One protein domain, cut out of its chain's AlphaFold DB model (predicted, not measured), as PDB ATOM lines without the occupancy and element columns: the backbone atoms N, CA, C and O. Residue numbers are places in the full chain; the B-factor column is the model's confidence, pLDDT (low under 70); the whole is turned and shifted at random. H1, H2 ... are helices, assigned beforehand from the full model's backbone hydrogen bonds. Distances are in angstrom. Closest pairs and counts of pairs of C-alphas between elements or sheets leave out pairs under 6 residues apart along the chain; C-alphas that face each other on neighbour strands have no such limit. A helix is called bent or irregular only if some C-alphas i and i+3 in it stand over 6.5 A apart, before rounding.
ATOM      1  N   HIS A  25     -22.220  55.185  15.151       93.00
ATOM      2  CA  HIS A  25     -21.514  55.357  16.419       93.00
ATOM      3  C   HIS A  25     -22.111  56.436  17.321       93.00
ATOM      4  O   HIS A  25     -21.551  56.701  18.381       93.00
ATOM      5  N   SER A  26     -23.222  57.059  16.929       91.56
ATOM      6  CA  SER A  26     -23.924  58.026  17.780       91.56
ATOM      7  C   SER A  26     -24.557  57.349  18.999       91.56
ATOM      8  O   SER A  26     -25.127  56.265  18.870       91.56
ATOM      9  N   GLU A  27     -24.502  57.999  20.170       87.50
ATOM     10  CA  GLU A  27     -25.089  57.496  21.431       87.50
ATOM     11  C   GLU A  27     -26.548  57.060  21.253       87.50
ATOM     12  O   GLU A  27     -26.949  55.994  21.713       87.50
ATOM     13  N   GLN A  28     -27.324  57.804  20.462       83.44
ATOM     14  CA  GLN A  28     -28.714  57.467  20.153       83.44
ATOM     15  C   GLN A  28     -28.886  56.068  19.527       83.44
ATOM     16  O   GLN A  28     -29.810  55.342  19.904       83.44
ATOM     17  N   LEU A  29     -28.017  55.676  18.584       86.00
ATOM     18  CA  LEU A  29     -28.080  54.365  17.917       86.00
ATOM     19  C   LEU A  29     -27.462  53.228  18.747       86.00
ATOM     20  O   LEU A  29     -27.566  52.057  18.367       86.00
ATOM     21  N   LEU A  30     -26.820  53.548  19.865       84.81
ATOM     22  CA  LEU A  30     -26.170  52.569  20.734       84.81
ATOM     23  C   LEU A  30     -26.978  52.299  21.991       84.81
ATOM     24  O   LEU A  30     -27.131  51.144  22.371       84.81
ATOM     25  N   GLU A  31     -27.484  53.359  22.610       72.81
ATOM     26  CA  GLU A  31     -28.061  53.316  23.950       72.81
ATOM     27  C   GLU A  31     -29.591  53.335  23.906       72.81
ATOM     28  O   GLU A  31     -30.234  52.585  24.634       72.81
ATOM     29  N   ASN A  32     -30.189  54.156  23.030       53.28
ATOM     30  CA  ASN A  32     -31.510  54.708  23.349       53.28
ATOM     31  C   ASN A  32     -32.684  54.337  22.442       53.28
ATOM     32  O   ASN A  32     -33.797  54.689  22.810       53.28
ATOM     33  N   ASN A  33     -32.520  53.668  21.292       52.22
ATOM     34  CA  ASN A  33     -33.698  53.195  20.526       52.22
ATOM     35  C   ASN A  33     -33.432  52.255  19.345       52.22
ATOM     36  O   ASN A  33     -34.361  51.851  18.651       52.22
ATOM     37  N   SER A  34     -32.185  51.880  19.081       63.09
ATOM     38  CA  SER A  34     -31.885  50.969  17.978       63.09
ATOM     39  C   SER A  34     -31.655  49.574  18.501       63.09
ATOM     40  O   SER A  34     -30.522  49.102  18.543       63.09
ATOM     41  N   SER A  35     -32.728  48.894  18.904       85.31
ATOM     42  CA  SER A  35     -32.666  47.438  19.031       85.31
ATOM     43  C   SER A  35     -32.306  46.839  17.666       85.31
ATOM     44  O   SER A  35     -32.540  47.446  16.619       85.31
ATOM     45  N   SER A  36     -31.730  45.637  17.638       91.69
ATOM     46  CA  SER A  36     -31.477  44.971  16.352       91.69
ATOM     47  C   SER A  36     -32.782  44.755  15.565       91.69
ATOM     48  O   SER A  36     -32.757  44.785  14.342       91.69
ATOM     49  N   ALA A  37     -33.928  44.656  16.252       92.31
ATOM     50  CA  ALA A  37     -35.246  44.655  15.625       92.31
ATOM     51  C   ALA A  37     -35.615  46.011  14.993       92.31
ATOM     52  O   ALA A  37     -36.136  46.026  13.885       92.31
ATOM     53  N   HIS A  38     -35.299  47.145  15.629       92.94
ATOM     54  CA  HIS A  38     -35.505  48.461  15.013       92.94
ATOM     55  C   HIS A  38     -34.646  48.635  13.755       92.94
ATOM     56  O   HIS A  38     -35.138  49.105  12.739       92.94
ATOM     57  N   LEU A  39     -33.384  48.192  13.774       94.19
ATOM     58  CA  LEU A  39     -32.547  48.218  12.569       94.19
ATOM     59  C   LEU A  39     -33.118  47.322  11.461       94.19
ATOM     60  O   LEU A  39     -33.091  47.697  10.290       94.19
ATOM     61  N   PHE A  40     -33.669  46.161  11.820       96.88
ATOM     62  CA  PHE A  40     -34.365  45.294  10.873       96.88
ATOM     63  C   PHE A  40     -35.585  45.987  10.262       96.88
ATOM     64  O   PHE A  40     -35.769  45.927   9.047       96.88
ATOM     65  N   ASP A  41     -36.377  46.675  11.082       96.56
ATOM     66  CA  ASP A  41     -37.535  47.454  10.648       96.56
ATOM     67  C   ASP A  41     -37.131  48.593   9.702       96.56
ATOM     68  O   ASP A  41     -37.662  48.681   8.603       96.56
ATOM     69  N   VAL A  42     -36.095  49.369  10.041       95.75
ATOM     70  CA  VAL A  42     -35.550  50.440   9.186       95.75
ATOM     71  C   VAL A  42     -35.094  49.909   7.823       95.75
ATOM     72  O   VAL A  42     -35.368  50.529   6.797       95.75
ATOM     73  N   ILE A  43     -34.416  48.756   7.771       97.25
ATOM     74  CA  ILE A  43     -34.002  48.153   6.491       97.25
ATOM     75  C   ILE A  43     -35.226  47.644   5.712       97.25
ATOM     76  O   ILE A  43     -35.258  47.708   4.485       97.25
ATOM     77  N   THR A  44     -36.232  47.129   6.417       98.31
ATOM     78  CA  THR A  44     -37.422  46.517   5.816       98.31
ATOM     79  C   THR A  44     -38.410  47.544   5.292       98.31
ATOM     80  O   THR A  44     -38.944  47.347   4.213       98.31
ATOM     81  N   ASN A  45     -38.650  48.620   6.031       98.31
ATOM     82  CA  ASN A  45     -39.745  49.557   5.793       98.31
ATOM     83  C   ASN A  45     -39.254  50.978   5.483       98.31
ATOM     84  O   ASN A  45     -40.059  51.862   5.194       98.31
ATOM     85  N   GLY A  46     -37.937  51.203   5.514       96.75
ATOM     86  CA  GLY A  46     -37.344  52.526   5.379       96.75
ATOM     87  C   GLY A  46     -37.480  53.355   6.657       96.75
ATOM     88  O   GLY A  46     -38.146  52.977   7.619       96.75
ATOM     89  N   TRP A  47     -36.819  54.513   6.680       93.25
ATOM     90  CA  TRP A  47     -36.935  55.476   7.778       93.25
ATOM     91  C   TRP A  47     -36.480  56.874   7.358       93.25
ATOM     92  O   TRP A  47     -35.341  57.086   6.930       93.25
ATOM     93  N   GLY A  48     -37.363  57.864   7.503       92.56
ATOM     94  CA  GLY A  48     -37.084  59.232   7.073       92.56
ATOM     95  C   GLY A  48     -36.763  59.289   5.577       92.56
ATOM     96  O   GLY A  48     -37.608  58.973   4.750       92.56
ATOM     97  N   ALA A  49     -35.538  59.696   5.233       92.88
ATOM     98  CA  ALA A  49     -35.066  59.750   3.845       92.88
ATOM     99  C   ALA A  49     -34.430  58.433   3.351       92.88
ATOM    100  O   ALA A  49     -34.015  58.355   2.195       92.88
ATOM    101  N   MET A  50     -34.296  57.422   4.216       95.00
ATOM    102  CA  MET A  50     -33.798  56.104   3.828       95.00
ATOM    103  C   MET A  50     -34.949  55.291   3.212       95.00
ATOM    104  O   MET A  50     -35.950  55.093   3.902       95.00
ATOM    105  N   PRO A  51     -34.829  54.830   1.949       95.69
ATOM    106  CA  PRO A  51     -35.851  53.995   1.324       95.69
ATOM    107  C   PRO A  51     -35.905  52.611   1.977       95.69
ATOM    108  O   PRO A  51     -34.960  52.202   2.659       95.69
ATOM    109  N   ASP A  52     -36.994  51.886   1.740       97.94
ATOM    110  CA  ASP A  52     -37.078  50.477   2.094       97.94
ATOM    111  C   ASP A  52     -36.188  49.614   1.184       97.94
ATOM    112  O   ASP A  52     -35.855  49.982   0.053       97.94
ATOM    113  N   TYR A  53     -35.792  48.446   1.691       98.06
ATOM    114  CA  TYR A  53     -35.021  47.460   0.935       98.06
ATOM    115  C   TYR A  53     -35.686  46.082   0.925       98.06
ATOM    116  O   TYR A  53     -35.019  45.070   0.675       98.06
ATOM    117  N   ALA A  54     -36.997  46.012   1.187       98.12
ATOM    118  CA  ALA A  54     -37.668  44.740   1.420       98.12
ATOM    119  C   ALA A  54     -37.597  43.793   0.213       98.12
ATOM    120  O   ALA A  54     -37.382  42.591   0.362       98.12
ATOM    121  N   SER A  55     -37.775  44.352  -0.980       98.19
ATOM    122  CA  SER A  55     -37.780  43.617  -2.248       98.19
ATOM    123  C   SER A  55     -36.380  43.243  -2.741       98.19
ATOM    124  O   SER A  55     -36.247  42.342  -3.563       98.19
ATOM    125  N   MET A  56     -35.343  43.923  -2.245       98.06
ATOM    126  CA  MET A  56     -33.964  43.785  -2.723       98.06
ATOM    127  C   MET A  56     -33.102  42.901  -1.821       98.06
ATOM    128  O   MET A  56     -32.168  42.267  -2.303       98.06
ATOM    129  N   ILE A  57     -33.385  42.874  -0.515       98.12
ATOM    130  CA  ILE A  57     -32.553  42.186   0.478       98.12
ATOM    131  C   ILE A  57     -33.412  41.150   1.210       98.12
ATOM    132  O   ILE A  57     -34.342  41.547   1.918       98.12
ATOM    133  N   PRO A  58     -33.125  39.841   1.103       98.50
ATOM    134  CA  PRO A  58     -33.837  38.810   1.857       98.50
ATOM    135  C   PRO A  58     -33.736  39.023   3.378       98.50
ATOM    136  O   PRO A  58     -32.720  39.540   3.849       98.50
ATOM    137  N   PRO A  59     -34.732  38.599   4.182       98.38
ATOM    138  CA  PRO A  59     -34.715  38.776   5.638       98.38
ATOM    139  C   PRO A  59     -33.434  38.290   6.332       98.38
ATOM    140  O   PRO A  59     -32.935  38.960   7.234       98.38
ATOM    141  N   GLU A  60     -32.869  37.159   5.903       98.62
ATOM    142  CA  GLU A  60     -31.627  36.629   6.478       98.62
ATOM    143  C   GLU A  60     -30.444  37.591   6.288       98.62
ATOM    144  O   GLU A  60     -29.711  37.883   7.236       98.62
ATOM    145  N   ASP A  61     -30.292  38.159   5.092       98.75
ATOM    146  CA  ASP A  61     -29.201  39.087   4.803       98.75
ATOM    147  C   ASP A  61     -29.364  40.420   5.541       98.75
ATOM    148  O   ASP A  61     -28.367  41.035   5.916       98.75
ATOM    149  N   ARG A  62     -30.596  40.840   5.867       98.50
ATOM    150  CA  ARG A  62     -30.819  42.010   6.741       98.50
ATOM    151  C   ARG A  62     -30.234  41.772   8.128       98.50
ATOM    152  O   ARG A  62     -29.555  42.648   8.656       98.50
ATOM    153  N   TRP A  63     -30.417  40.579   8.696       98.12
ATOM    154  CA  TRP A  63     -29.800  40.218   9.975       98.12
ATOM    155  C   TRP A  63     -28.272  40.179   9.901       98.12
ATOM    156  O   TRP A  63     -27.610  40.669  10.817       98.12
ATOM    157  N   ARG A  64     -27.700  39.676   8.801       98.50
ATOM    158  CA  ARG A  64     -26.242  39.692   8.583       98.50
ATOM    159  C   ARG A  64     -25.692  41.118   8.477       98.50
ATOM    160  O   ARG A  64     -24.670  41.424   9.087       98.50
ATOM    161  N   ILE A  65     -26.393  42.010   7.775       97.50
ATOM    162  CA  ILE A  65     -26.053  43.440   7.708       97.50
ATOM    163  C   ILE A  65     -26.085  44.064   9.105       97.50
ATOM    164  O   ILE A  65     -25.149  44.760   9.488       97.50
ATOM    165  N   ILE A  66     -27.126  43.782   9.894       96.62
ATOM    166  CA  ILE A  66     -27.247  44.290  11.266       96.62
ATOM    167  C   ILE A  66     -26.093  43.788  12.136       96.62
ATOM    168  O   ILE A  66     -25.498  44.582  12.863       96.62
ATOM    169  N   ALA A  67     -25.725  42.510  12.035       96.88
ATOM    170  CA  ALA A  67     -24.573  41.962  12.747       96.88
ATOM    171  C   ALA A  67     -23.273  42.696  12.378       96.88
ATOM    172  O   ALA A  67     -22.488  43.039  13.262       96.88
ATOM    173  N   TYR A  68     -23.076  43.026  11.098       96.81
ATOM    174  CA  TYR A  68     -21.926  43.821  10.666       96.81
ATOM    175  C   TYR A  68     -21.960  45.258  11.212       96.81
ATOM    176  O   TYR A  68     -20.940  45.762  11.677       96.81
ATOM    177  N   VAL A  69     -23.130  45.907  11.254       95.44
ATOM    178  CA  VAL A  69     -23.289  47.219  11.909       95.44
ATOM    179  C   VAL A  69     -22.910  47.142  13.392       95.44
ATOM    180  O   VAL A  69     -22.205  48.022  13.885       95.44
ATOM    181  N   ARG A  70     -23.291  46.071  14.102       93.50
ATOM    182  CA  ARG A  70     -22.875  45.857  15.501       93.50
ATOM    183  C   ARG A  70     -21.374  45.646  15.641       93.50
ATOM    184  O   ARG A  70     -20.776  46.193  16.564       93.50
ATOM    185  N   ALA A  71     -20.756  44.916  14.718       94.00
ATOM    186  CA  ALA A  71     -19.307  44.755  14.699       94.00
ATOM    187  C   ALA A  71     -18.591  46.104  14.514       94.00
ATOM    188  O   ALA A  71     -17.621  46.380  15.217       94.00
ATOM    189  N   LEU A  72     -19.104  46.986  13.647       94.56
ATOM    190  CA  LEU A  72     -18.576  48.346  13.502       94.56
ATOM    191  C   LEU A  72     -18.714  49.145  14.804       94.56
ATOM    192  O   LEU A  72     -17.739  49.756  15.239       94.56
ATOM    193  N   GLN A  73     -19.884  49.108  15.448       93.31
ATOM    194  CA  GLN A  73     -20.114  49.789  16.728       93.31
ATOM    195  C   GLN A  73     -19.152  49.311  17.825       93.31
ATOM    196  O   GLN A  73     -18.625  50.136  18.573       93.31
ATOM    197  N   LEU A  74     -18.900  47.999  17.893       91.44
ATOM    198  CA  LEU A  74     -17.930  47.410  18.814       91.44
ATOM    199  C   LEU A  74     -16.502  47.840  18.466       91.44
ATOM    200  O   LEU A  74     -15.755  48.215  19.358       91.44
ATOM    201  N   SER A  75     -16.126  47.854  17.184       91.44
ATOM    202  CA  SER A  75     -14.759  48.199  16.763       91.44
ATOM    203  C   SER A  75     -14.317  49.603  17.191       91.44
ATOM    204  O   SER A  75     -13.145  49.797  17.492       91.44
ATOM    205  N   GLN A  76     -15.249  50.558  17.282       91.75
ATOM    206  CA  GLN A  76     -14.959  51.926  17.734       91.75
ATOM    207  C   GLN A  76     -14.989  52.095  19.258       91.75
ATOM    208  O   GLN A  76     -14.660  53.163  19.770       91.75
ATOM    209  N   ARG A  77     -15.412  51.064  19.997       89.31
ATOM    210  CA  ARG A  77     -15.558  51.084  21.463       89.31
ATOM    211  C   ARG A  77     -14.874  49.918  22.168       89.31
ATOM    212  O   ARG A  77     -15.072  49.747  23.369       89.31
ATOM    213  N   ALA A  78     -14.097  49.128  21.435       89.88
ATOM    214  CA  ALA A  78     -13.413  47.972  21.975       89.88
ATOM    215  C   ALA A  78     -12.421  48.424  23.046       89.88
ATOM    216  O   ALA A  78     -11.602  49.320  22.828       89.88
ATOM    217  N   LYS A  79     -12.500  47.793  24.209       90.44
ATOM    218  CA  LYS A  79     -11.572  48.002  25.313       90.44
ATOM    219  C   LYS A  79     -10.518  46.908  25.309       90.44
ATOM    220  O   LYS A  79     -10.704  45.836  24.734       90.44
ATOM    221  N   ILE A  80      -9.401  47.144  25.996       90.06
ATOM    222  CA  ILE A  80      -8.351  46.121  26.106       90.06
ATOM    223  C   ILE A  80      -8.853  44.872  26.849       90.06
ATOM    224  O   ILE A  80      -8.352  43.769  26.626       90.06
ATOM    225  N   GLU A  81      -9.879  45.021  27.691       90.75
ATOM    226  CA  GLU A  81     -10.535  43.904  28.368       90.75
ATOM    227  C   GLU A  81     -11.265  42.965  27.395       90.75
ATOM    228  O   GLU A  81     -11.258  41.754  27.631       90.75
TER     229      GLU A  81
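What this domain is: This is residues 25 to 81 of the 113 residues of the protein "Cytochrome c" of Pyrinomonadaceae bacterium (UniProt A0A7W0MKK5). One long helix, H3, runs along most of the length, with the shorter H2 packed on residues 62 to 66 in its first half at a steep angle, and the very short H1 near its last part. A long loop, residues 46 to 58, joins H2 to H3 at one end of the shape, and a short tail after H3 lies at the other. The 57 printed residues hold three named helices, in the order H1, H2, H3, and no named strand; the class is all helix. The whole is only just loose, close to compact, with a radius of gyration of the C-alphas of 12.5 A, and elongated, with spans of 41 by 22 by 16 A.

Where its parts are: H1, residues 27 to 32, begins with C-alpha 27 at (-25.089, 57.496, 21.431) and is 7.3 A long from first to last C-alpha. It is neither bent nor irregular, but only just: C-alphas 29 and 32 are 6.4 A apart. H2, residues 36 to 45, is 14.2 A long and begins at C-alpha 36, (-31.477, 44.971, 16.352). H3, residues 59 to 75, is 24.7 A long and ends at C-alpha 75, (-14.759, 48.199, 16.763).

How they stand to each other: H1 and H2 are apart, though a tight link of 3 residues joins them. H1 and H3 are close but not clearly touching: their closest C-alphas, those of Leu 30 and Gln 73, are 7.8 A apart. Their lines are about perpendicular, at 74 degrees. H2 and H3 touch, H3 with residues 62 to 66 alone; the closest C-alphas, those of Phe 40 and Arg 62, are 6.4 A apart. They run opposite ways at a steep tilt of 51 degrees. In H1, H2 and H3 every O i to N i+4 pair is within hydrogen-bond range.

The domain as a whole: The two C-alphas farthest apart, those of Ser 55 and Glu 81, are 41.0 A apart. The printed part has no cut. The link from H2 to H3, 13 residues, is long. The mean pLDDT of the printed part is 91.8, and residues 32 to 34 are under 70.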